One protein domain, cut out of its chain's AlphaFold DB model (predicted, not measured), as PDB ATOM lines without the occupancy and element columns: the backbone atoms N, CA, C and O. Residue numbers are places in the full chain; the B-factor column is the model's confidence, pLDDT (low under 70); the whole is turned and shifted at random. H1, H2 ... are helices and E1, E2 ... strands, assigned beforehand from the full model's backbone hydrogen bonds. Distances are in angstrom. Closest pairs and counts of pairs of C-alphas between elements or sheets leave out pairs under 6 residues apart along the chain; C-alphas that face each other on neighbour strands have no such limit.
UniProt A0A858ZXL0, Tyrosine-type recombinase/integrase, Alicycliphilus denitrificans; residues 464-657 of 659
ATOM      1  N   ILE A 464     129.230 157.475 207.148       94.75
ATOM      2  CA  ILE A 464     130.194 156.677 206.378       94.75
ATOM      3  C   ILE A 464     130.563 157.363 205.062       94.75
ATOM      4  O   ILE A 464     131.738 157.368 204.705       94.75
ATOM      5  N   GLY A 465     129.597 157.947 204.353       92.06
ATOM      6  CA  GLY A 465     129.858 158.708 203.130       92.06
ATOM      7  C   GLY A 465     130.828 159.866 203.362       92.06
ATOM      8  O   GLY A 465     131.801 160.013 202.622       92.06
ATOM      9  N   HIS A 466     130.632 160.620 204.445       91.31
ATOM     10  CA  HIS A 466     131.558 161.672 204.863       91.31
ATOM     11  C   HIS A 466     132.931 161.118 205.244       91.31
ATOM     12  O   HIS A 466     133.950 161.697 204.871       91.31
ATOM     13  N   PHE A 467     132.993 159.984 205.947       91.25
ATOM     14  CA  PHE A 467     134.266 159.328 206.245       91.25
ATOM     15  C   PHE A 467     135.005 158.924 204.956       91.25
ATOM     16  O   PHE A 467     136.196 159.195 204.813       91.25
ATOM     17  N   ALA A 468     134.299 158.321 203.998       89.69
ATOM     18  CA  ALA A 468     134.852 157.902 202.715       89.69
ATOM     19  C   ALA A 468     135.373 159.090 201.888       89.69
ATOM     20  O   ALA A 468     136.427 158.995 201.268       89.69
ATOM     21  N   GLU A 469     134.681 160.230 201.918       87.19
ATOM     22  CA  GLU A 469     135.112 161.457 201.237       87.19
ATOM     23  C   GLU A 469     136.437 162.006 201.789       87.19
ATOM     24  O   GLU A 469     137.298 162.433 201.023       87.19
ATOM     25  N   HIS A 470     136.638 161.941 203.108       84.19
ATOM     26  CA  HIS A 470     137.851 162.459 203.750       84.19
ATOM     27  C   HIS A 470     139.051 161.502 203.653       84.19
ATOM     28  O   HIS A 470     140.194 161.958 203.638       84.19
ATOM     29  N   HIS A 471     138.808 160.187 203.613       80.69
ATOM     30  CA  HIS A 471     139.855 159.163 203.774       80.69
ATOM     31  C   HIS A 471     140.067 158.264 202.542       80.69
ATOM     32  O   HIS A 471     141.058 157.531 202.472       80.69
ATOM     33  N   GLY A 472     139.163 158.297 201.562       69.62
ATOM     34  CA  GLY A 472     139.206 157.458 200.366       69.62
ATOM     35  C   GLY A 472     140.277 157.868 199.354       69.62
ATOM     36  O   GLY A 472     140.525 159.047 199.097       69.62
ATOM     37  N   LYS A 473     140.908 156.876 198.712       64.75
ATOM     38  CA  LYS A 473     141.846 157.111 197.604       64.75
ATOM     39  C   LYS A 473     141.046 157.227 196.307       64.75
ATOM     40  O   LYS A 473     140.810 156.225 195.645       64.75
ATOM     41  N   THR A 474     140.665 158.465 195.985       57.44
ATOM     42  CA  THR A 474     140.011 158.878 194.730       57.44
ATOM     43  C   THR A 474     138.574 158.364 194.567       57.44
ATOM     44  O   THR A 474     138.347 157.195 194.275       57.44
ATOM     45  N   SER A 475     137.590 159.262 194.653       51.56
ATOM     46  CA  SER A 475     136.295 159.046 194.005       51.56
ATOM     47  C   SER A 475     135.763 160.364 193.451       51.56
ATOM     48  O   SER A 475     135.812 161.401 194.106       51.56
ATOM     49  N   THR A 476     135.321 160.307 192.198       54.28
ATOM     50  CA  THR A 476     134.521 161.310 191.485       54.28
ATOM     51  C   THR A 476     133.366 161.828 192.343       54.28
ATOM     52  O   THR A 476     132.741 161.030 193.036       54.28
ATOM     53  N   LEU A 477     133.074 163.134 192.243       56.22
ATOM     54  CA  LEU A 477     131.929 163.829 192.854       56.22
ATOM     55  C   LEU A 477     130.649 162.978 192.767       56.22
ATOM     56  O   LEU A 477     129.992 162.931 191.728       56.22
ATOM     57  N   MET A 478     130.325 162.274 193.851       62.56
ATOM     58  CA  MET A 478     129.036 161.615 194.027       62.56
ATOM     59  C   MET A 478     128.017 162.650 194.498       62.56
ATOM     60  O   MET A 478     128.364 163.589 195.208       62.56
ATOM     61  N   VAL A 479     126.767 162.491 194.063       64.00
ATOM     62  CA  VAL A 479     125.723 163.517 194.210       64.00
ATOM     63  C   VAL A 479     125.258 163.671 195.667       64.00
ATOM     64  O   VAL A 479     124.873 164.771 196.055       64.00
ATOM     65  N   ASP A 480     125.332 162.613 196.486       87.62
ATOM     66  CA  ASP A 480     124.913 162.646 197.891       87.62
ATOM     67  C   ASP A 480     125.702 161.678 198.807       87.62
ATOM     68  O   ASP A 480     126.242 160.654 198.371       87.62
ATOM     69  N   ALA A 481     125.772 162.014 200.103       89.25
ATOM     70  CA  ALA A 481     126.548 161.281 201.110       89.25
ATOM     71  C   ALA A 481     125.984 159.884 201.419       89.25
ATOM     72  O   ALA A 481     126.751 158.971 201.738       89.25
ATOM     73  N   LEU A 482     124.668 159.687 201.302       92.06
ATOM     74  CA  LEU A 482     124.022 158.400 201.545       92.06
ATOM     75  C   LEU A 482     124.456 157.381 200.482       92.06
ATOM     76  O   LEU A 482     124.937 156.299 200.828       92.06
ATOM     77  N   SER A 483     124.368 157.745 199.201       90.94
ATOM     78  CA  SER A 483     124.813 156.919 198.072       90.94
ATOM     79  C   SER A 483     126.295 156.559 198.184       90.94
ATOM     80  O   SER A 483     126.667 155.388 198.030       90.94
ATOM     81  N   HIS A 484     127.140 157.538 198.529       90.56
ATOM     82  CA  HIS A 484     128.570 157.303 198.725       90.56
ATOM     83  C   HIS A 484     128.833 156.339 199.892       90.56
ATOM     84  O   HIS A 484     129.630 155.410 199.756       90.56
ATOM     85  N   GLY A 485     128.116 156.496 201.009       92.44
ATOM     86  CA  GLY A 485     128.217 155.613 202.169       92.44
ATOM     87  C   GLY A 485     127.816 154.169 201.863       92.44
ATOM     88  O   GLY A 485     128.549 153.239 202.208       92.44
ATOM     89  N   VAL A 486     126.699 153.958 201.153       92.94
ATOM     90  CA  VAL A 486     126.258 152.618 200.722       92.94
ATOM     91  C   VAL A 486     127.308 151.959 199.830       92.94
ATOM     92  O   VAL A 486     127.650 150.792 200.038       92.94
ATOM     93  N   GLN A 487     127.841 152.691 198.849       90.81
ATOM     94  CA  GLN A 487     128.869 152.158 197.960       90.81
ATOM     95  C   GLN A 487     130.145 151.814 198.732       90.81
ATOM     96  O   GLN A 487     130.674 150.717 198.567       90.81
ATOM     97  N   ALA A 488     130.604 152.706 199.612       90.75
ATOM     98  CA  ALA A 488     131.804 152.509 200.417       90.75
ATOM     99  C   ALA A 488     131.709 151.274 201.329       90.75
ATOM    100  O   ALA A 488     132.694 150.556 201.489       90.75
ATOM    101  N   LEU A 489     130.523 150.978 201.875       92.62
ATOM    102  CA  LEU A 489     130.281 149.775 202.681       92.62
ATOM    103  C   LEU A 489     130.271 148.477 201.862       92.62
ATOM    104  O   LEU A 489     130.651 147.429 202.383       92.62
ATOM    105  N   ARG A 490     129.820 148.529 200.604       90.12
ATOM    106  CA  ARG A 490     129.713 147.358 199.711       90.12
ATOM    107  C   ARG A 490     131.005 147.068 198.943       90.12
ATOM    108  O   ARG A 490     131.184 145.974 198.411       90.12
ATOM    109  N   GLU A 491     131.898 148.046 198.861       87.62
ATOM    110  CA  GLU A 491     133.148 147.970 198.114       87.62
ATOM    111  C   GLU A 491     134.161 147.053 198.828       87.62
ATOM    112  O   GLU A 491     134.622 147.316 199.938       87.62
ATOM    113  N   SER A 492     134.512 145.935 198.192       82.88
ATOM    114  CA  SER A 492     135.263 144.854 198.843       82.88
ATOM    115  C   SER A 492     136.779 145.078 198.923       82.88
ATOM    116  O   SER A 492     137.443 144.421 199.736       82.88
ATOM    117  N   SER A 493     137.347 145.983 198.118       82.31
ATOM    118  CA  SER A 493     138.788 146.273 198.099       82.31
ATOM    119  C   SER A 493     139.231 147.242 199.201       82.31
ATOM    120  O   SER A 493     140.416 147.267 199.542       82.31
ATOM    121  N   GLY A 494     138.299 147.984 199.804       83.19
ATOM    122  CA  GLY A 494     138.560 148.959 200.859       83.19
ATOM    123  C   GLY A 494     139.173 150.272 200.366       83.19
ATOM    124  O   GLY A 494     139.744 151.015 201.161       83.19
ATOM    125  N   ARG A 495     139.096 150.566 199.063       85.44
ATOM    126  CA  ARG A 495     139.662 151.786 198.459       85.44
ATOM    127  C   ARG A 495     138.932 153.044 198.914       85.44
ATOM    128  O   ARG A 495     139.585 154.047 199.193       85.44
ATOM    129  N   LEU A 496     137.604 152.967 199.013       87.44
ATOM    130  CA  LEU A 496     136.757 154.112 199.362       87.44
ATOM    131  C   LEU A 496     136.864 154.497 200.841       87.44
ATOM    132  O   LEU A 496     136.793 155.671 201.167       87.44
ATOM    133  N   LEU A 497     137.090 153.532 201.733       88.06
ATOM    134  CA  LEU A 497     137.235 153.787 203.174       88.06
ATOM    135  C   LEU A 497     138.694 153.851 203.635       88.06
ATOM    136  O   LEU A 497     138.955 154.007 204.825       88.06
ATOM    137  N   GLY A 498     139.653 153.617 202.734       86.25
ATOM    138  CA  GLY A 498     141.050 153.399 203.114       86.25
ATOM    139  C   GLY A 498     141.257 152.162 204.000       86.25
ATOM    140  O   GLY A 498     142.334 151.992 204.561       86.25
ATOM    141  N   MET A 499     140.243 151.303 204.136       88.56
ATOM    142  CA  MET A 499     140.252 150.039 204.868       88.56
ATOM    143  C   MET A 499     139.118 149.137 204.370       88.56
ATOM    144  O   MET A 499     138.133 149.605 203.804       88.56
ATOM    145  N   ARG A 500     139.244 147.820 204.559       87.06
ATOM    146  CA  ARG A 500     138.208 146.863 204.139       87.06
ATOM    147  C   ARG A 500     137.055 146.832 205.146       87.06
ATOM    148  O   ARG A 500     137.267 146.425 206.285       87.06
ATOM    149  N   ALA A 501     135.839 147.148 204.708       87.06
ATOM    150  CA  ALA A 501     134.630 146.976 205.511       87.06
ATOM    151  C   ALA A 501     134.162 145.509 205.485       87.06
ATOM    152  O   ALA A 501     133.599 145.026 204.509       87.06
ATOM    153  N   ASP A 502     134.417 144.776 206.567       89.56
ATOM    154  CA  ASP A 502     133.908 143.413 206.775       89.56
ATOM    155  C   ASP A 502     133.429 143.274 208.227       89.56
ATOM    156  O   ASP A 502     134.143 142.806 209.122       89.56
ATOM    157  N   PHE A 503     132.212 143.761 208.479       89.69
ATOM    158  CA  PHE A 503     131.594 143.759 209.808       89.69
ATOM    159  C   PHE A 503     131.236 142.350 210.298       89.69
ATOM    160  O   PHE A 503     131.034 142.158 211.499       89.69
ATOM    161  N   GLY A 504     131.221 141.345 209.411       84.38
ATOM    162  CA  GLY A 504     131.066 139.940 209.791       84.38
ATOM    163  C   GLY A 504     132.196 139.464 210.706       84.38
ATOM    164  O   GLY A 504     131.966 138.678 211.630       84.38
ATOM    165  N   ARG A 505     133.408 140.022 210.549       86.81
ATOM    166  CA  ARG A 505     134.573 139.689 211.388       86.81
ATOM    167  C   ARG A 505     134.425 140.085 212.851       86.81
ATOM    168  O   ARG A 505     135.122 139.501 213.674       86.81
ATOM    169  N   LEU A 506     133.524 141.001 213.206       87.25
ATOM    170  CA  LEU A 506     133.299 141.397 214.606       87.25
ATOM    171  C   LEU A 506     132.810 140.237 215.485       87.25
ATOM    172  O   LEU A 506     133.068 140.216 216.684       87.25
ATOM    173  N   SER A 507     132.168 139.233 214.884       80.56
ATOM    174  CA  SER A 507     131.719 138.018 215.577       80.56
ATOM    175  C   SER A 507     132.863 137.096 216.034       80.56
ATOM    176  O   SER A 507     132.655 136.235 216.903       80.56
ATOM    177  N   GLN A 508     134.074 137.275 215.481       82.19
ATOM    178  CA  GLN A 508     135.250 136.471 215.807       82.19
ATOM    179  C   GLN A 508     135.610 136.621 217.288       82.19
ATOM    180  O   GLN A 508     135.631 137.725 217.834       82.19
ATOM    181  N   ARG A 509     135.981 135.507 217.933       78.19
ATOM    182  CA  ARG A 509     136.299 135.445 219.374       78.19
ATOM    183  C   ARG A 509     137.286 136.528 219.830       78.19
ATOM    184  O   ARG A 509     137.125 137.063 220.921       78.19
ATOM    185  N   ARG A 510     138.271 136.867 218.990       79.56
ATOM    186  CA  ARG A 510     139.293 137.891 219.272       79.56
ATOM    187  C   ARG A 510     138.764 139.331 219.324       79.56
ATOM    188  O   ARG A 510     139.358 140.145 220.015       79.56
ATOM    189  N   TRP A 511     137.667 139.641 218.628       86.44
ATOM    190  CA  TRP A 511     137.103 140.998 218.553       86.44
ATOM    191  C   TRP A 511     135.837 141.176 219.392       86.44
ATOM    192  O   TRP A 511     135.503 142.298 219.750       86.44
ATOM    193  N   ARG A 512     135.170 140.079 219.771       81.81
ATOM    194  CA  ARG A 512     133.927 140.115 220.557       81.81
ATOM    195  C   ARG A 512     134.060 140.908 221.864       81.81
ATOM    196  O   ARG A 512     133.219 141.738 222.177       81.81
ATOM    197  N   ARG A 513     135.154 140.714 222.607       84.19
ATOM    198  CA  ARG A 513     135.378 141.465 223.855       84.19
ATOM    199  C   ARG A 513     135.648 142.951 223.615       84.19
ATOM    200  O   ARG A 513     135.239 143.783 224.415       84.19
ATOM    201  N   LEU A 514     136.300 143.288 222.499       88.75
ATOM    202  CA  LEU A 514     136.531 144.678 222.102       88.75
ATOM    203  C   LEU A 514     135.203 145.394 221.836       88.75
ATOM    204  O   LEU A 514     135.001 146.499 222.329       88.75
ATOM    205  N   THR A 515     134.279 144.750 221.119       86.69
ATOM    206  CA  THR A 515     132.949 145.320 220.871       86.69
ATOM    207  C   THR A 515     132.148 145.513 222.158       86.69
ATOM    208  O   THR A 515     131.482 146.536 222.300       86.69
ATOM    209  N   ASP A 516     132.258 144.584 223.113       83.62
ATOM    210  CA  ASP A 516     131.567 144.681 224.404       83.62
ATOM    211  C   ASP A 516     132.083 145.848 225.256       83.62
ATOM    212  O   ASP A 516     131.295 146.521 225.923       83.62
ATOM    213  N   VAL A 517     133.400 146.095 225.237       88.50
ATOM    214  CA  VAL A 517     134.023 147.209 225.967       88.50
ATOM    215  C   VAL A 517     133.693 148.551 225.323       88.50
ATOM    216  O   VAL A 517     133.313 149.473 226.040       88.50
ATOM    217  N   ILE A 518     133.763 148.665 223.992       92.00
ATOM    218  CA  ILE A 518     133.430 149.910 223.277       92.00
ATOM    219  C   ILE A 518     132.015 150.392 223.621       92.00
ATOM    220  O   ILE A 518     131.818 151.581 223.849       92.00
ATOM    221  N   GLY A 519     131.040 149.487 223.723       85.56
ATOM    222  CA  GLY A 519     129.664 149.856 224.067       85.56
ATOM    223  C   GLY A 519     129.448 150.305 225.521       85.56
ATOM    224  O   GLY A 519     128.356 150.768 225.841       85.56
ATOM    225  N   LYS A 520     130.438 150.141 226.410       85.88
ATOM    226  CA  LYS A 520     130.315 150.377 227.865       85.88
ATOM    227  C   LYS A 520     131.330 151.375 228.427       85.88
ATOM    228  O   LYS A 520     131.211 151.765 229.587       85.88
ATOM    229  N   ILE A 521     132.350 151.735 227.652       87.31
ATOM    230  CA  ILE A 521     133.421 152.631 228.084       87.31
ATOM    231  C   ILE A 521     132.937 154.088 228.153       87.31
ATOM    232  O   ILE A 521     131.984 154.486 227.487       87.31
ATOM    233  N   GLU A 522     133.620 154.901 228.957       86.69
ATOM    234  CA  GLU A 522     133.392 156.343 229.033       86.69
ATOM    235  C   GLU A 522     133.595 157.030 227.667       86.69
ATOM    236  O   GLU A 522     134.601 156.806 226.985       86.69
ATOM    237  N   LEU A 523     132.665 157.919 227.299       86.00
ATOM    238  CA  LEU A 523     132.608 158.568 225.984       86.00
ATOM    239  C   LEU A 523     133.906 159.312 225.625       86.00
ATOM    240  O   LEU A 523     134.419 159.159 224.519       86.00
ATOM    241  N   LEU A 524     134.489 160.052 226.576       87.31
ATOM    242  CA  LEU A 524     135.741 160.793 226.369       87.31
ATOM    243  C   LEU A 524     136.923 159.865 226.052       87.31
ATOM    244  O   LEU A 524     137.764 160.179 225.204       87.31
ATOM    245  N   ARG A 525     136.992 158.700 226.712       88.62
ATOM    246  CA  ARG A 525     138.026 157.688 226.446       88.62
ATOM    247  C   ARG A 525     137.830 157.082 225.058       88.62
ATOM    248  O   ARG A 525     138.799 156.967 224.303       88.62
ATOM    249  N   LEU A 526     136.583 156.783 224.688       91.94
ATOM    250  CA  LEU A 526     136.254 156.273 223.358       91.94
ATOM    251  C   LEU A 526     136.615 157.273 222.255       91.94
ATOM    252  O   LEU A 526     137.229 156.882 221.262       91.94
ATOM    253  N   GLN A 527     136.299 158.557 222.437       92.62
ATOM    254  CA  GLN A 527     136.633 159.624 221.488       92.62
ATOM    255  C   GLN A 527     138.144 159.709 221.239       92.62
ATOM    256  O   GLN A 527     138.576 159.773 220.085       92.62
ATOM    257  N   ARG A 528     138.972 159.641 222.292       92.12
ATOM    258  CA  ARG A 528     140.443 159.671 222.163       92.12
ATOM    259  C   ARG A 528     140.990 158.455 221.418       92.12
ATOM    260  O   ARG A 528     141.803 158.622 220.507       92.12
ATOM    261  N   ALA A 529     140.536 157.253 221.774       93.38
ATOM    262  CA  ALA A 529     140.966 156.012 221.125       93.38
ATOM    263  C   ALA A 529     140.526 155.954 219.650       93.38
ATOM    264  O   ALA A 529     141.307 155.577 218.776       93.38
ATOM    265  N   THR A 530     139.306 156.402 219.356       94.25
ATOM    266  CA  THR A 530     138.766 156.458 217.991       94.25
ATOM    267  C   THR A 530     139.484 157.508 217.142       94.25
ATOM    268  O   THR A 530     139.842 157.234 216.002       94.25
ATOM    269  N   SER A 531     139.811 158.668 217.723       93.00
ATOM    270  CA  SER A 531     140.619 159.704 217.062       93.00
ATOM    271  C   SER A 531     142.043 159.233 216.752       93.00
ATOM    272  O   SER A 531     142.635 159.640 215.752       93.00
ATOM    273  N   TYR A 532     142.632 158.399 217.618       95.19
ATOM    274  CA  TYR A 532     143.908 157.749 217.319       95.19
ATOM    275  C   TYR A 532     143.770 156.830 216.106       95.19
ATOM    276  O   TYR A 532     144.543 156.958 215.156       95.19
ATOM    277  N   TRP A 533     142.777 155.937 216.142       95.12
ATOM    278  CA  TRP A 533     142.521 154.973 215.078       95.12
ATOM    279  C   TRP A 533     142.315 155.655 213.720       95.12
ATOM    280  O   TRP A 533     142.978 155.276 212.758       95.12
ATOM    281  N   GLU A 534     141.488 156.700 213.659       93.25
ATOM    282  CA  GLU A 534     141.210 157.458 212.432       93.25
ATOM    283  C   GLU A 534     142.482 158.045 211.806       93.25
ATOM    284  O   GLU A 534     142.653 158.023 210.594       93.25
ATOM    285  N   ARG A 535     143.428 158.538 212.615       91.31
ATOM    286  CA  ARG A 535     144.699 159.069 212.091       91.31
ATOM    287  C   ARG A 535     145.693 157.978 211.704       91.31
ATOM    288  O   ARG A 535     146.638 158.262 210.966       91.31
ATOM    289  N   ALA A 536     145.555 156.787 212.278       91.69
ATOM    290  CA  ALA A 536     146.529 155.703 212.198       91.69
ATOM    291  C   ALA A 536     146.154 154.598 211.197       91.69
ATOM    292  O   ALA A 536     147.009 153.767 210.887       91.69
ATOM    293  N   VAL A 537     144.909 154.557 210.716       90.12
ATOM    294  CA  VAL A 537     144.456 153.588 209.711       90.12
ATOM    295  C   VAL A 537     145.200 153.785 208.386       90.12
ATOM    296  O   VAL A 537     145.326 154.900 207.891       90.12
ATOM    297  N   ASP A 538     145.723 152.692 207.826       85.88
ATOM    298  CA  ASP A 538     146.369 152.676 206.510       85.88
ATOM    299  C   ASP A 538     146.131 151.321 205.823       85.88
ATOM    300  O   ASP A 538     146.896 150.359 205.969       85.88
ATOM    301  N   GLY A 539     145.012 151.206 205.107       84.62
ATOM    302  CA  GLY A 539     144.645 150.003 204.368       84.62
ATOM    303  C   GLY A 539     144.369 148.813 205.284       84.62
ATOM    304  O   GLY A 539     143.349 148.732 205.965       84.62
ATOM    305  N   GLN A 540     145.280 147.840 205.248       84.50
ATOM    306  CA  GLN A 540     145.221 146.620 206.062       84.50
ATOM    307  C   GLN A 540     146.078 146.713 207.332       84.50
ATOM    308  O   GLN A 540     146.242 145.717 208.039       84.50
ATOM    309  N   HIS A 541     146.658 147.883 207.598       88.44
ATOM    310  CA  HIS A 541     147.595 148.121 208.684       88.44
ATOM    311  C   HIS A 541     147.093 149.236 209.608       88.44
ATOM    312  O   HIS A 541     146.348 150.131 209.209       88.44
ATOM    313  N   LEU A 542     147.532 149.180 210.865       92.00
ATOM    314  CA  LEU A 542     147.360 150.258 211.830       92.00
ATOM    315  C   LEU A 542     148.744 150.788 212.190       92.00
ATOM    316  O   LEU A 542     149.517 150.094 212.853       92.00
ATOM    317  N   GLY A 543     149.055 152.004 211.753       92.06
ATOM    318  CA  GLY A 543     150.302 152.669 212.102       92.06
ATOM    319  C   GLY A 543     150.428 152.877 213.613       92.06
ATOM    320  O   GLY A 543     149.442 153.117 214.307       92.06
ATOM    321  N   VAL A 544     151.649 152.801 214.136       93.19
ATOM    322  CA  VAL A 544     151.937 153.107 215.545       93.19
ATOM    323  C   VAL A 544     152.523 154.509 215.635       93.19
ATOM    324  O   VAL A 544     153.575 154.787 215.059       93.19
ATOM    325  N   ARG A 545     151.838 155.397 216.360       91.38
ATOM    326  CA  ARG A 545     152.244 156.796 216.558       91.38
ATOM    327  C   ARG A 545     152.225 157.137 218.056       91.38
ATOM    328  O   ARG A 545     151.166 157.503 218.560       91.38
ATOM    329  N   PRO A 546     153.354 156.995 218.777       88.12
ATOM    330  CA  PRO A 546     153.424 157.236 220.220       88.12
ATOM    331  C   PRO A 546     152.917 158.625 220.620       88.12
ATOM    332  O   PRO A 546     153.153 159.605 219.915       88.12
ATOM    333  N   GLY A 547     152.242 158.710 221.766       88.00
ATOM    334  CA  GLY A 547     151.651 159.938 222.302       88.00
ATOM    335  C   GLY A 547     150.437 159.646 223.189       88.00
ATOM    336  O   GLY A 547     150.066 158.490 223.384       88.00
ATOM    337  N   SER A 548     149.775 160.688 223.696       85.62
ATOM    338  CA  SER A 548     148.608 160.550 224.591       85.62
ATOM    339  C   SER A 548     147.435 159.779 223.965       85.62
ATOM    340  O   SER A 548     146.732 159.033 224.644       85.62
ATOM    341  N   ALA A 549     147.241 159.911 222.651       86.88
ATOM    342  CA  ALA A 549     146.198 159.190 221.925       86.88
ATOM    343  C   ALA A 549     146.530 157.692 221.740       86.88
ATOM    344  O   ALA A 549     145.628 156.859 221.806       86.88
ATOM    345  N   TRP A 550     147.815 157.342 221.574       92.19
ATOM    346  CA  TRP A 550     148.283 155.947 221.559       92.19
ATOM    347  C   TRP A 550     148.079 155.279 222.916       92.19
ATOM    348  O   TRP A 550     147.620 154.144 222.985       92.19
ATOM    349  N   ASP A 551     148.352 156.013 223.990       90.75
ATOM    350  CA  ASP A 551     148.122 155.552 225.355       90.75
ATOM    351  C   ASP A 551     146.643 155.226 225.620       90.75
ATOM    352  O   ASP A 551     146.328 154.124 226.063       90.75
ATOM    353  N   SER A 552     145.725 156.122 225.233       89.31
ATOM    354  CA  SER A 552     144.274 155.874 225.343       89.31
ATOM    355  C   SER A 552     143.815 154.678 224.494       89.31
ATOM    356  O   SER A 552     142.964 153.898 224.920       89.31
ATOM    357  N   PHE A 553     144.383 154.508 223.296       93.62
ATOM    358  CA  PHE A 553     144.093 153.361 222.434       93.62
ATOM    359  C   PHE A 553     144.569 152.039 223.057       93.62
ATOM    360  O   PHE A 553     143.819 151.064 223.089       93.62
ATOM    361  N   MET A 554     145.790 152.007 223.599       92.88
ATOM    362  CA  MET A 554     146.350 150.820 224.250       92.88
ATOM    363  C   MET A 554     145.635 150.461 225.550       92.88
ATOM    364  O   MET A 554     145.466 149.278 225.835       92.88
ATOM    365  N   GLU A 555     145.188 151.455 226.315       90.81
ATOM    366  CA  GLU A 555     144.365 151.248 227.506       90.81
ATOM    367  C   GLU A 555     143.027 150.576 227.153       90.81
ATOM    368  O   GLU A 555     142.651 149.591 227.782       90.81
ATOM    369  N   LEU A 556     142.350 151.021 226.087       92.12
ATOM    370  CA  LEU A 556     141.112 150.387 225.615       92.12
ATOM    371  C   LEU A 556     141.353 148.931 225.177       92.12
ATOM    372  O   LEU A 556     140.569 148.038 225.512       92.12
ATOM    373  N   LEU A 557     142.454 148.657 224.465       90.31
ATOM    374  CA  LEU A 557     142.822 147.281 224.113       90.31
ATOM    375  C   LEU A 557     143.113 146.426 225.357       90.31
ATOM    376  O   LEU A 557     142.722 145.256 225.380       90.31
ATOM    377  N   ALA A 558     143.740 146.994 226.390       88.56
ATOM    378  CA  ALA A 558     143.969 146.318 227.665       88.56
ATOM    379  C   ALA A 558     142.642 145.945 228.347       88.56
ATOM    380  O   ALA A 558     142.440 144.777 228.687       88.56
ATOM    381  N   ASP A 559     141.711 146.900 228.446       87.75
ATOM    382  CA  ASP A 559     140.381 146.711 229.047       87.75
ATOM    383  C   ASP A 559     139.564 145.638 228.309       87.75
ATOM    384  O   ASP A 559     138.820 144.870 228.921       87.75
ATOM    385  N   SER A 560     139.737 145.523 226.988       86.38
ATOM    386  CA  SER A 560     139.087 144.480 226.181       86.38
ATOM    387  C   SER A 560     139.615 143.063 226.437       86.38
ATOM    388  O   SER A 560     139.017 142.083 225.985       86.38
ATOM    389  N   GLY A 561     140.737 142.916 227.147       83.88
ATOM    390  CA  GLY A 561     141.341 141.617 227.426       83.88
ATOM    391  C   GLY A 561     141.769 140.871 226.160       83.88
ATOM    392  O   GLY A 561     141.709 139.635 226.129       83.88
ATOM    393  N   ILE A 562     142.154 141.602 225.104       82.56
ATOM    394  CA  ILE A 562     142.794 141.020 223.921       82.56
ATOM    395  C   ILE A 562     144.073 140.309 224.363       82.56
ATOM    396  O   ILE A 562     144.844 140.810 225.184       82.56
ATOM    397  N   ASN A 563     144.300 139.111 223.824       81.44
ATOM    398  CA  ASN A 563     145.453 138.318 224.214       81.44
ATOM    399  C   ASN A 563     146.752 138.974 223.721       81.44
ATOM    400  O   ASN A 563     147.095 138.892 222.541       81.44
ATOM    401  N   ARG A 564     147.504 139.566 224.654       83.12
ATOM    402  CA  ARG A 564     148.797 140.209 224.394       83.12
ATOM    403  C   ARG A 564     149.828 139.287 223.738       83.12
ATOM    404  O   ARG A 564     150.672 139.782 223.002       83.12
ATOM    405  N   SER A 565     149.760 137.965 223.951       81.88
ATOM    406  CA  SER A 565     150.698 137.021 223.317       81.88
ATOM    407  C   SER A 565     150.498 136.907 221.804       81.88
ATOM    408  O   SER A 565     151.342 136.342 221.118       81.88
ATOM    409  N   LEU A 566     149.381 137.428 221.287       83.88
ATOM    410  CA  LEU A 566     149.058 137.471 219.864       83.88
ATOM    411  C   LEU A 566     149.340 138.846 219.239       83.88
ATOM    412  O   LEU A 566     149.081 139.041 218.052       83.88
ATOM    413  N   MET A 567     149.838 139.805 220.022       88.94
ATOM    414  CA  MET A 567     150.151 141.153 219.561       88.94
ATOM    415  C   MET A 567     151.647 141.284 219.271       88.94
ATOM    416  O   MET A 567     152.476 140.748 219.999       88.94
ATOM    417  N   SER A 568     152.005 142.023 218.227       90.19
ATOM    418  CA  SER A 568     153.403 142.330 217.900       90.19
ATOM    419  C   SER A 568     153.528 143.672 217.181       90.19
ATOM    420  O   SER A 568     152.581 144.154 216.556       90.19
ATOM    421  N   MET A 569     154.701 144.295 217.291       91.38
ATOM    422  CA  MET A 569     155.039 145.524 216.573       91.38
ATOM    423  C   MET A 569     155.944 145.203 215.398       91.38
ATOM    424  O   MET A 569     157.057 144.701 215.553       91.38
ATOM    425  N   HIS A 570     155.466 145.513 214.210       91.19
ATOM    426  CA  HIS A 570     156.207 145.288 212.989       91.19
ATOM    427  C   HIS A 570     156.743 146.619 212.484       91.19
ATOM    428  O   HIS A 570     156.063 147.639 212.571       91.19
ATOM    429  N   TRP A 571     157.959 146.618 211.954       90.19
ATOM    430  CA  TRP A 571     158.565 147.831 211.426       90.19
ATOM    431  C   TRP A 571     159.386 147.555 210.177       90.19
ATOM    432  O   TRP A 571     159.900 146.455 209.963       90.19
ATOM    433  N   SER A 572     159.502 148.572 209.334       87.69
ATOM    434  CA  SER A 572     160.345 148.555 208.145       87.69
ATOM    435  C   SER A 572     160.958 149.934 207.943       87.69
ATOM    436  O   SER A 572     160.282 150.941 208.122       87.69
ATOM    437  N   SER A 573     162.238 149.972 207.582       81.38
ATOM    438  CA  SER A 573     163.011 151.205 207.431       81.38
ATOM    439  C   SER A 573     163.869 151.131 206.178       81.38
ATOM    440  O   SER A 573     164.364 150.055 205.837       81.38
ATOM    441  N   THR A 574     164.086 152.276 205.536       78.44
ATOM    442  CA  THR A 574     165.267 152.512 204.695       78.44
ATOM    443  C   THR A 574     166.450 152.863 205.606       78.44
ATOM    444  O   THR A 574     166.235 153.331 206.727       78.44
ATOM    445  N   ASP A 575     167.696 152.650 205.178       72.69
ATOM    446  CA  ASP A 575     168.865 152.868 206.051       72.69
ATOM    447  C   ASP A 575     168.980 154.319 206.561       72.69
ATOM    448  O   ASP A 575     169.458 154.557 207.665       72.69
ATOM    449  N   GLN A 576     168.423 155.286 205.824       72.06
ATOM    450  CA  GLN A 576     168.394 156.707 206.189       72.06
ATOM    451  C   GLN A 576     167.442 157.056 207.351       72.06
ATOM    452  O   GLN A 576     167.604 158.106 207.961       72.06
ATOM    453  N   ARG A 577     166.452 156.207 207.678       80.62
ATOM    454  CA  ARG A 577     165.413 156.487 208.702       80.62
ATOM    455  C   ARG A 577     165.454 155.553 209.914       80.62
ATOM    456  O   ARG A 577     164.539 155.552 210.740       80.62
ATOM    457  N   LEU A 578     166.517 154.756 210.032       82.25
ATOM    458  CA  LEU A 578     166.618 153.694 211.035       82.25
ATOM    459  C   LEU A 578     166.571 154.229 212.474       82.25
ATOM    460  O   LEU A 578     165.887 153.648 213.322       82.25
ATOM    461  N   ASN A 579     167.255 155.345 212.738       84.69
ATOM    462  CA  ASN A 579     167.308 155.954 214.069       84.69
ATOM    463  C   ASN A 579     165.932 156.496 214.492       84.69
ATOM    464  O   ASN A 579     165.456 156.175 215.579       84.69
ATOM    465  N   GLU A 580     165.234 157.208 213.597       86.50
ATOM    466  CA  GLU A 580     163.890 157.754 213.853       86.50
ATOM    467  C   GLU A 580     162.869 156.659 214.209       86.50
ATOM    468  O   GLU A 580     162.057 156.800 215.132       86.50
ATOM    469  N   ILE A 581     162.897 155.547 213.464       87.38
ATOM    470  CA  ILE A 581     161.974 154.426 213.669       87.38
ATOM    471  C   ILE A 581     162.308 153.685 214.964       87.38
ATOM    472  O   ILE A 581     161.390 153.306 215.692       87.38
ATOM    473  N   SER A 582     163.594 153.530 215.287       87.38
ATOM    474  CA  SER A 582     164.035 152.882 216.528       87.38
ATOM    475  C   SER A 582     163.607 153.672 217.767       87.38
ATOM    476  O   SER A 582     163.060 153.089 218.704       87.38
ATOM    477  N   GLU A 583     163.752 155.001 217.757       90.25
ATOM    478  CA  GLU A 583     163.251 155.863 218.837       90.25
ATOM    479  C   GLU A 583     161.727 155.799 218.975       90.25
ATOM    480  O   GLU A 583     161.180 155.723 220.077       90.25
ATOM    481  N   THR A 584     161.015 155.813 217.847       91.00
ATOM    482  CA  THR A 584     159.549 155.736 217.833       91.00
ATOM    483  C   THR A 584     159.061 154.390 218.368       91.00
ATOM    484  O   THR A 584     158.107 154.346 219.145       91.00
ATOM    485  N   LEU A 585     159.739 153.298 218.013       92.62
ATOM    486  CA  LEU A 585     159.473 151.965 218.544       92.62
ATOM    487  C   LEU A 585     159.718 151.902 220.058       92.62
ATOM    488  O   LEU A 585     158.880 151.354 220.772       92.62
ATOM    489  N   ALA A 586     160.812 152.491 220.555       91.75
ATOM    490  CA  ALA A 586     161.109 152.544 221.987       91.75
ATOM    491  C   ALA A 586     159.997 153.270 222.765       91.75
ATOM    492  O   ALA A 586     159.417 152.696 223.688       91.75
ATOM    493  N   ARG A 587     159.598 154.467 222.310       92.62
ATOM    494  CA  ARG A 587     158.482 155.223 222.910       92.62
ATOM    495  C   ARG A 587     157.165 154.442 222.884       92.62
ATOM    496  O   ARG A 587     156.418 154.459 223.857       92.62
ATOM    497  N   ALA A 588     156.872 153.744 221.784       93.00
ATOM    498  CA  ALA A 588     155.673 152.913 221.685       93.00
ATOM    499  C   ALA A 588     155.687 151.773 222.716       93.00
ATOM    500  O   ALA A 588     154.668 151.512 223.360       93.00
ATOM    501  N   GLN A 589     156.835 151.106 222.864       93.50
ATOM    502  CA  GLN A 589     157.042 149.993 223.790       93.50
ATOM    503  C   GLN A 589     156.941 150.417 225.255       93.50
ATOM    504  O   GLN A 589     156.460 149.626 226.063       93.50
ATOM    505  N   ASP A 590     157.328 151.645 225.602       93.00
ATOM    506  CA  ASP A 590     157.158 152.170 226.959       93.00
ATOM    507  C   ASP A 590     155.677 152.313 227.328       93.00
ATOM    508  O   ASP A 590     155.255 151.829 228.380       93.00
ATOM    509  N   THR A 591     154.855 152.868 226.430       92.56
ATOM    510  CA  THR A 591     153.394 152.927 226.617       92.56
ATOM    511  C   THR A 591     152.782 151.531 226.730       92.56
ATOM    512  O   THR A 591     151.964 151.277 227.613       92.56
ATOM    513  N   VAL A 592     153.191 150.597 225.866       91.38
ATOM    514  CA  VAL A 592     152.731 149.203 225.938       91.38
ATOM    515  C   VAL A 592     153.111 148.580 227.276       91.38
ATOM    516  O   VAL A 592     152.259 147.967 227.911       91.38
ATOM    517  N   ARG A 593     154.357 148.734 227.732       91.75
ATOM    518  CA  ARG A 593     154.817 148.162 229.003       91.75
ATOM    519  C   ARG A 593     154.013 148.718 230.173       91.75
ATOM    520  O   ARG A 593     153.633 147.950 231.050       91.75
ATOM    521  N   TYR A 594     153.712 150.013 230.146       91.06
ATOM    522  CA  TYR A 594     152.877 150.664 231.150       91.06
ATOM    523  C   TYR A 594     151.436 150.123 231.157       91.06
ATOM    524  O   TYR A 594     150.914 149.803 232.221       91.06
ATOM    525  N   ARG A 595     150.800 149.960 229.986       90.31
ATOM    526  CA  ARG A 595     149.380 149.557 229.884       90.31
ATOM    527  C   ARG A 595     149.129 148.050 229.921       90.31
ATOM    528  O   ARG A 595     148.127 147.613 230.473       90.31
ATOM    529  N   LEU A 596     150.017 147.250 229.334       86.88
ATOM    530  CA  LEU A 596     149.881 145.792 229.198       86.88
ATOM    531  C   LEU A 596     150.818 144.997 230.125       86.88
ATOM    532  O   LEU A 596     150.787 143.760 230.126       86.88
ATOM    533  N   GLY A 597     151.671 145.686 230.890       86.88
ATOM    534  CA  GLY A 597     152.601 145.098 231.858       86.88
ATOM    535  C   GLY A 597     153.826 144.404 231.252       86.88
ATOM    536  O   GLY A 597     154.629 143.843 231.992       86.88
ATOM    537  N   ALA A 598     153.978 144.389 229.925       87.50
ATOM    538  CA  ALA A 598     155.114 143.781 229.228       87.50
ATOM    539  C   ALA A 598     155.306 144.396 227.834       87.50
ATOM    540  O   ALA A 598     154.364 144.938 227.258       87.50
ATOM    541  N   SER A 599     156.516 144.287 227.284       90.25
ATOM    542  CA  SER A 599     156.814 144.686 225.902       90.25
ATOM    543  C   SER A 599     156.248 143.686 224.884       90.25
ATOM    544  O   SER A 599     156.193 142.485 225.153       90.25
ATOM    545  N   LEU A 600     155.853 144.171 223.703       90.75
ATOM    546  CA  LEU A 600     155.425 143.307 222.596       90.75
ATOM    547  C   LEU A 600     156.634 142.773 221.815       90.75
ATOM    548  O   LEU A 600     157.607 143.513 221.641       90.75
ATOM    549  N   PRO A 601     156.562 141.551 221.257       90.38
ATOM    550  CA  PRO A 601     157.512 141.084 220.253       90.38
ATOM    551  C   PRO A 601     157.643 142.082 219.099       90.38
ATOM    552  O   PRO A 601     156.646 142.662 218.656       90.38
ATOM    553  N   THR A 602     158.866 142.265 218.595       89.75
ATOM    554  CA  THR A 602     159.141 143.153 217.457       89.75
ATOM    555  C   THR A 602     159.640 142.366 216.252       89.75
ATOM    556  O   THR A 602     160.430 141.432 216.394       89.75
ATOM    557  N   VAL A 603     159.166 142.721 215.055       87.12
ATOM    558  CA  VAL A 603     159.532 142.040 213.802       87.12
ATOM    559  C   VAL A 603     159.969 143.067 212.762       87.12
ATOM    560  O   VAL A 603     159.193 143.938 212.367       87.12
ATOM    561  N   ARG A 604     161.217 142.952 212.295       86.31
ATOM    562  CA  ARG A 604     161.742 143.773 211.196       86.31
ATOM    563  C   ARG A 604     161.355 143.153 209.855       86.31
ATOM    564  O   ARG A 604     161.590 141.970 209.623       86.31
ATOM    565  N   HIS A 605     160.826 143.970 208.954       84.56
ATOM    566  CA  HIS A 605     160.536 143.599 207.571       84.56
ATOM    567  C   HIS A 605     161.347 144.429 206.578       84.56
ATOM    568  O   HIS A 605     161.781 145.544 206.874       84.56
ATOM    569  N   THR A 606     161.495 143.897 205.364       82.06
ATOM    570  CA  THR A 606     161.960 144.675 204.215       82.06
ATOM    571  C   THR A 606     160.928 145.739 203.851       82.06
ATOM    572  O   THR A 606     159.719 145.488 203.884       82.06
ATOM    573  N   HIS A 607     161.409 146.942 203.532       78.88
ATOM    574  CA  HIS A 607     160.557 148.061 203.147       78.88
ATOM    575  C   HIS A 607     159.772 147.723 201.871       78.88
ATOM    576  O   HIS A 607     160.339 147.242 200.890       78.88
ATOM    577  N   ARG A 608     158.457 147.960 201.888       76.62
ATOM    578  CA  ARG A 608     157.551 147.755 200.749       76.62
ATOM    579  C   ARG A 608     156.593 148.937 200.649       76.62
ATOM    580  O   ARG A 608     156.105 149.411 201.672       76.62
ATOM    581  N   HIS A 609     156.291 149.370 199.425       68.12
ATOM    582  CA  HIS A 609     155.292 150.412 199.193       68.12
ATOM    583  C   HIS A 609     153.920 149.992 199.750       68.12
ATOM    584  O   HIS A 609     153.483 148.860 199.543       68.12
ATOM    585  N   GLY A 610     153.258 150.909 200.465       72.31
ATOM    586  CA  GLY A 610     151.924 150.703 201.045       72.31
ATOM    587  C   GLY A 610     151.887 150.143 202.473       72.31
ATOM    588  O   GLY A 610     150.802 149.815 202.942       72.31
ATOM    589  N   ARG A 611     153.031 150.012 203.164       81.56
ATOM    590  CA  ARG A 611     153.080 149.683 204.601       81.56
ATOM    591  C   ARG A 611     153.536 150.890 205.424       81.56
ATOM    592  O   ARG A 611     154.508 151.536 205.027       81.56
ATOM    593  N   PRO A 612     152.924 151.152 206.593       86.69
ATOM    594  CA  PRO A 612     153.459 152.127 207.532       86.69
ATOM    595  C   PRO A 612     154.886 151.755 207.979       86.69
ATOM    596  O   PRO A 612     155.207 150.569 208.059       86.69
ATOM    597  N   PRO A 613     155.740 152.724 208.352       88.50
ATOM    598  CA  PRO A 613     157.085 152.442 208.869       88.50
ATOM    599  C   PRO A 613     157.097 151.602 210.156       88.50
ATOM    600  O   PRO A 613     157.998 150.793 210.364       88.50
ATOM    601  N   LEU A 614     156.080 151.772 211.003       91.50
ATOM    602  CA  LEU A 614     155.847 151.018 212.231       91.50
ATOM    603  C   LEU A 614     154.339 150.759 212.342       91.50
ATOM    604  O   LEU A 614     153.551 151.703 212.256       91.50
ATOM    605  N   TRP A 615     153.930 149.504 212.522       93.12
ATOM    606  CA  TRP A 615     152.523 149.113 212.602       93.12
ATOM    607  C   TRP A 615     152.270 148.010 213.633       93.12
ATOM    608  O   TRP A 615     153.149 147.212 213.967       93.12
ATOM    609  N   LEU A 616     151.039 147.977 214.140       92.00
ATOM    610  CA  LEU A 616     150.565 146.969 215.079       92.00
ATOM    611  C   LEU A 616     150.005 145.760 214.320       92.00
ATOM    612  O   LEU A 616     149.241 145.914 213.365       92.00
ATOM    613  N   VAL A 617     150.345 144.559 214.781       89.06
ATOM    614  CA  VAL A 617     149.787 143.293 214.297       89.06
ATOM    615  C   VAL A 617     149.122 142.557 215.453       89.06
ATOM    616  O   VAL A 617     149.686 142.460 216.541       89.06
ATOM    617  N   ILE A 618     147.920 142.033 215.203       87.56
ATOM    618  CA  ILE A 618     147.165 141.197 216.142       87.56
ATOM    619  C   ILE A 618     146.762 139.913 215.409       87.56
ATOM    620  O   ILE A 618     145.872 139.923 214.553       87.56
ATOM    621  N   SER A 619     147.443 138.817 215.733       80.62
ATOM    622  CA  SER A 619     147.256 137.508 215.105       80.62
ATOM    623  C   SER A 619     146.085 136.735 215.725       80.62
ATOM    624  O   SER A 619     145.690 136.966 216.868       80.62
ATOM    625  N   SER A 620     145.504 135.803 214.974       73.31
ATOM    626  CA  SER A 620     144.603 134.767 215.502       73.31
ATOM    627  C   SER A 620     145.323 133.482 215.932       73.31
ATOM    628  O   SER A 620     144.686 132.616 216.525       73.31
ATOM    629  N   ASP A 621     146.620 133.363 215.645       69.06
ATOM    630  CA  ASP A 621     147.464 132.192 215.919       69.06
ATOM    631  C   ASP A 621     148.741 132.602 216.680       69.06
ATOM    632  O   ASP A 621     149.295 133.681 216.449       69.06
ATOM    633  N   ALA A 622     149.213 131.736 217.580       58.44
ATOM    634  CA  ALA A 622     150.463 131.905 218.318       58.44
ATOM    635  C   ALA A 622     151.689 131.885 217.387       58.44
ATOM    636  O   ALA A 622     152.716 132.495 217.696       58.44
ATOM    637  N   ALA A 623     151.575 131.243 216.219       56.97
ATOM    638  CA  ALA A 623     152.563 131.332 215.155       56.97
ATOM    639  C   ALA A 623     152.503 132.714 214.469       56.97
ATOM    640  O   ALA A 623     151.950 132.881 213.383       56.97
ATOM    641  N   LEU A 624     153.139 133.721 215.077       54.78
ATOM    642  CA  LEU A 624     153.262 135.104 214.570       54.78
ATOM    643  C   LEU A 624     153.999 135.226 213.208       54.78
ATOM    644  O   LEU A 624     154.208 136.329 212.705       54.78
ATOM    645  N   ARG A 625     154.406 134.102 212.598       50.50
ATOM    646  CA  ARG A 625     155.139 133.994 211.323       50.50
ATOM    647  C   ARG A 625     154.362 133.236 210.237       50.50
ATOM    648  O   ARG A 625     154.972 132.588 209.394       50.50
ATOM    649  N   ASN A 626     153.033 133.278 210.253       45.12
ATOM    650  CA  ASN A 626     152.249 132.568 209.245       45.12
ATOM    651  C   ASN A 626     152.372 133.240 207.855       45.12
ATOM    652  O   ASN A 626     152.182 134.455 207.727       45.12
ATOM    653  N   THR A 627     152.723 132.462 206.828       40.94
ATOM    654  CA  THR A 627     153.067 132.923 205.466       40.94
ATOM    655  C   THR A 627     151.866 133.413 204.655       40.94
ATOM    656  O   THR A 627     152.040 134.232 203.755       40.94
ATOM    657  N   ASP A 628     150.651 133.007 205.030       43.53
ATOM    658  CA  ASP A 628     149.440 133.235 204.227       43.53
ATOM    659  C   ASP A 628     148.699 134.540 204.574       43.53
ATOM    660  O   ASP A 628     147.676 134.867 203.974       43.53
ATOM    661  N   GLY A 629     149.190 135.314 205.556       54.19
ATOM    662  CA  GLY A 629     148.720 136.669 205.901       54.19
ATOM    663  C   GLY A 629     147.299 136.785 206.487       54.19
ATOM    664  O   GLY A 629     146.997 137.761 207.174       54.19
ATOM    665  N   SER A 630     146.438 135.787 206.289       54.94
ATOM    666  CA  SER A 630     145.034 135.760 206.719       54.94
ATOM    667  C   SER A 630     144.868 135.807 208.246       54.94
ATOM    668  O   SER A 630     143.988 136.518 208.744       54.94
ATOM    669  N   ALA A 631     145.762 135.136 208.984       57.09
ATOM    670  CA  ALA A 631     145.800 135.116 210.450       57.09
ATOM    671  C   ALA A 631     146.124 136.487 211.076       57.09
ATOM    672  O   ALA A 631     145.717 136.767 212.202       57.09
ATOM    673  N   ASN A 632     146.785 137.376 210.326       67.12
ATOM    674  CA  ASN A 632     147.224 138.702 210.783       67.12
ATOM    675  C   ASN A 632     146.248 139.829 210.412       67.12
ATOM    676  O   ASN A 632     146.534 141.003 210.642       67.12
ATOM    677  N   SER A 633     145.092 139.502 209.825       78.88
ATOM    678  CA  SER A 633     144.103 140.506 209.425       78.88
ATOM    679  C   SER A 633     143.533 141.234 210.644       78.88
ATOM    680  O   SER A 633     142.875 140.622 211.486       78.88
ATOM    681  N   ILE A 634     143.700 142.555 210.677       87.31
ATOM    682  CA  ILE A 634     143.126 143.464 211.684       87.31
ATOM    683  C   ILE A 634     141.787 144.081 211.245       87.31
ATOM    684  O   ILE A 634     141.269 144.993 211.882       87.31
ATOM    685  N   THR A 635     141.186 143.566 210.172       88.56
ATOM    686  CA  THR A 635     139.942 144.084 209.584       88.56
ATOM    687  C   THR A 635     138.798 144.182 210.598       88.56
ATOM    688  O   THR A 635     138.095 145.182 210.626       88.56
ATOM    689  N   GLY A 636     138.647 143.199 211.494       89.94
ATOM    690  CA  GLY A 636     137.624 143.270 212.545       89.94
ATOM    691  C   GLY A 636     137.840 144.431 213.523       89.94
ATOM    692  O   GLY A 636     136.877 145.079 213.912       89.94
ATOM    693  N   MET A 637     139.091 144.764 213.857       91.69
ATOM    694  CA  MET A 637     139.404 145.939 214.675       91.69
ATOM    695  C   MET A 637     139.049 147.236 213.939       91.69
ATOM    696  O   MET A 637     138.424 148.109 214.531       91.69
ATOM    697  N   HIS A 638     139.378 147.345 212.646       93.12
ATOM    698  CA  HIS A 638     138.980 148.505 211.842       93.12
ATOM    699  C   HIS A 638     137.461 148.687 211.811       93.12
ATOM    700  O   HIS A 638     136.986 149.790 212.053       93.12
ATOM    701  N   CYS A 639     136.694 147.615 211.605       94.31
ATOM    702  CA  CYS A 639     135.233 147.677 211.647       94.31
ATOM    703  C   CYS A 639     134.697 148.117 213.021       94.31
ATOM    704  O   CYS A 639     133.718 148.855 213.078       94.31
ATOM    705  N   ALA A 640     135.332 147.690 214.120       94.62
ATOM    706  CA  ALA A 640     134.907 148.061 215.470       94.62
ATOM    707  C   ALA A 640     135.082 149.567 215.715       94.62
ATOM    708  O   ALA A 640     134.166 150.239 216.184       94.62
ATOM    709  N   PHE A 641     136.239 150.114 215.340       95.12
ATOM    710  CA  PHE A 641     136.508 151.540 215.504       95.12
ATOM    711  C   PHE A 641     135.779 152.419 214.482       95.12
ATOM    712  O   PHE A 641     135.360 153.512 214.849       95.12
ATOM    713  N   LEU A 642     135.539 151.946 213.255       95.50
ATOM    714  CA  LEU A 642     134.683 152.660 212.302       95.50
ATOM    715  C   LEU A 642     133.253 152.782 212.839       95.50
ATOM    716  O   LEU A 642     132.680 153.867 212.817       95.50
ATOM    717  N   ALA A 643     132.691 151.698 213.384       96.19
ATOM    718  CA  ALA A 643     131.380 151.753 214.021       96.19
ATOM    719  C   ALA A 643     131.368 152.693 215.238       96.19
ATOM    720  O   ALA A 643     130.401 153.426 215.428       96.19
ATOM    721  N   ALA A 644     132.444 152.720 216.034       95.50
ATOM    722  CA  ALA A 644     132.566 153.640 217.162       95.50
ATOM    723  C   ALA A 644     132.631 155.105 216.702       95.50
ATOM    724  O   ALA A 644     131.969 155.959 217.284       95.50
ATOM    725  N   TRP A 645     133.377 155.383 215.631       95.31
ATOM    726  CA  TRP A 645     133.480 156.710 215.024       95.31
ATOM    727  C   TRP A 645     132.120 157.211 214.544       95.31
ATOM    728  O   TRP A 645     131.719 158.326 214.882       95.31
ATOM    729  N   VAL A 646     131.377 156.366 213.825       95.50
ATOM    730  CA  VAL A 646     130.028 156.706 213.357       95.50
ATOM    731  C   VAL A 646     129.086 156.921 214.534       95.50
ATOM    732  O   VAL A 646     128.343 157.899 214.548       95.50
ATOM    733  N   TRP A 647     129.139 156.042 215.537       94.69
ATOM    734  CA  TRP A 647     128.297 156.157 216.721       94.69
ATOM    735  C   TRP A 647     128.483 157.505 217.416       94.69
ATOM    736  O   TRP A 647     127.498 158.218 217.582       94.69
ATOM    737  N   LEU A 648     129.731 157.891 217.704       92.75
ATOM    738  CA  LEU A 648     130.068 159.181 218.315       92.75
ATOM    739  C   LEU A 648     129.544 160.369 217.494       92.75
ATOM    740  O   LEU A 648     128.945 161.290 218.042       92.75
ATOM    741  N   ARG A 649     129.722 160.337 216.167       91.06
ATOM    742  CA  ARG A 649     129.294 161.422 215.269       91.06
ATOM    743  C   ARG A 649     127.782 161.608 215.237       91.06
ATOM    744  O   ARG A 649     127.310 162.745 215.256       91.06
ATOM    745  N   VAL A 650     127.037 160.507 215.188       89.94
ATOM    746  CA  VAL A 650     125.575 160.545 215.115       89.94
ATOM    747  C   VAL A 650     124.973 160.945 216.466       89.94
ATOM    748  O   VAL A 650     124.028 161.728 216.489       89.94
ATOM    749  N   THR A 651     125.542 160.493 217.589       84.69
ATOM    750  CA  THR A 651     125.056 160.871 218.928       84.69
ATOM    751  C   THR A 651     125.364 162.324 219.293       84.69
ATOM    752  O   THR A 651     124.515 162.990 219.884       84.69
ATOM    753  N   ASP A 652     126.527 162.858 218.903       72.12
ATOM    754  CA  ASP A 652     126.889 164.259 219.180       72.12
ATOM    755  C   ASP A 652     125.954 165.249 218.445       72.12
ATOM    756  O   ASP A 652     125.628 166.317 218.967       72.12
ATOM    757  N   HIS A 653     125.449 164.879 217.260       58.91
ATOM    758  CA  HIS A 653     124.483 165.685 216.497       58.91
ATOM    759  C   HIS A 653     123.079 165.732 217.123       58.91
ATOM    760  O   HIS A 653     122.336 166.687 216.886       58.91
ATOM    761  N   GLU A 654     122.695 164.731 217.918       56.72
ATOM    762  CA  GLU A 654     121.417 164.732 218.643       56.72
ATOM    763  C   GLU A 654     121.470 165.628 219.884       56.72
ATOM    764  O   GLU A 654     120.515 166.357 220.149       56.72
ATOM    765  N   GLY A 655     122.610 165.657 220.586       46.59
ATOM    766  CA  GLY A 655     122.820 166.535 221.742       46.59
ATOM    767  C   GLY A 655     122.783 168.026 221.392       46.59
ATOM    768  O   GLY A 655     122.260 168.826 222.164       46.59
ATOM    769  N   SER A 656     123.262 168.401 220.203       37.56
ATOM    770  CA  SER A 656     123.316 169.803 219.764       37.56
ATOM    771  C   SER A 656     121.988 170.358 219.223       37.56
ATOM    772  O   SER A 656     121.907 171.554 218.972       37.56
ATOM    773  N   LYS A 657     120.955 169.523 219.026       36.81
ATOM    774  CA  LYS A 657     119.588 169.961 218.660       36.81
ATOM    775  C   LYS A 657     118.676 170.169 219.875       36.81
ATOM    776  O   LYS A 657     117.511 170.518 219.703       36.81
TER     777      LYS A 657
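This is residues 464 to 657 of the 659 residues of the protein "Tyrosine-type recombinase/integrase" of Alicycliphilus denitrificans (UniProt A0A858ZXL0). A small twisted sheet, E1 E4 E2 E3, with the long helix H7 packed beside it makes one end of the model; from there helices run on by contact from H7 through H6 and H5 to the long H8, with H3 and H4 packed on H8. H1 and H2 form a small perpendicular pair at the other end of the long axis, and residues 650 to 657, mostly the end of H8, stick out. The printed part has 194 residues, with eight named helices and four named strands in the order H1 H2 H3 H4 H5 E1 H6 E2 H7 E3 E4 H8; the sheet is mixed and the class is mixed, helices and strands. The whole is compact, with a radius of gyration of the C-alphas of 17.0 A and spans of 46 by 36 by 30 A.

In the sheet, E2, residues 567 to 572, and E3, residues 602 to 605, are parallel at 35 degrees, with N 603 and O 569 at 2.9 A, within hydrogen-bond range. E4, residues 614 to 618, is antiparallel to E2 at 151 degrees, with N 615 and O 570 at 2.8 A. E1, residues 541 to 543, meets E4 only at a point, where the facing C-alphas 543 and 615 are 4.2 A apart. H7, residues 575 to 596, only grazes the sheet; E2, H7 and E3 are a strand-helix-strand unit, two parallel neighbour strands with a helix between, its crossover right-handed. H6, residues 548 to 559, touches residues 588 to 596 of H7 alone, closest at the C-alphas of Glu 555 and Arg 595, 5.8 A. H5, residues 523 to 536, touches H6, with the closest C-alphas, Ala 529 and Phe 553, at 4.3 A. H8, residues 635 to 655, touches H5 at a steep tilt of 51 degrees, opposite ways, closest at the C-alphas of Thr 530 and Phe 641, 6.0 A. H4, residues 509 to 518, touches H8 at a shallow tilt of 17 degrees, the same way, closest at the C-alphas of Thr 515 and Ala 640, 6.4 A. H3, residues 503 to 507, touches H8, closest at the C-alphas of Arg 505 and Gly 636, 4.8 A. H1, residues 464 to 471, and H2, residues 481 to 490, touch about perpendicular at 83 degrees, closest at the C-alphas of Gly 465 and Gly 485, 3.6 A. Every O i to N i+4 pair is within hydrogen-bond range in H1, H2, H5 and H6, against 4 of 6 in H4, 16 of 18 in H7, 16 of 17 in H8 and 0 of 1 in H3, where 2 of 2 O i to N i+3 pairs are.

H1 begins at C-alpha 464, (130.194, 156.677, 206.378). H7 is 30.8 A long, H8 30.7 A, H5 19.8 A and E2 17.0 A. H8 ends at C-alpha 655, (122.820, 166.535, 221.742).

The C-alphas of Asp 575 and Lys 657, the two farthest apart, are 53.7 A apart. The printed part has no cut; the links H2 to H3 and E4 to H8 are long. The pLDDT is under 70 at residues 472 to 479, 609, 621 to 632 and 653 to 657.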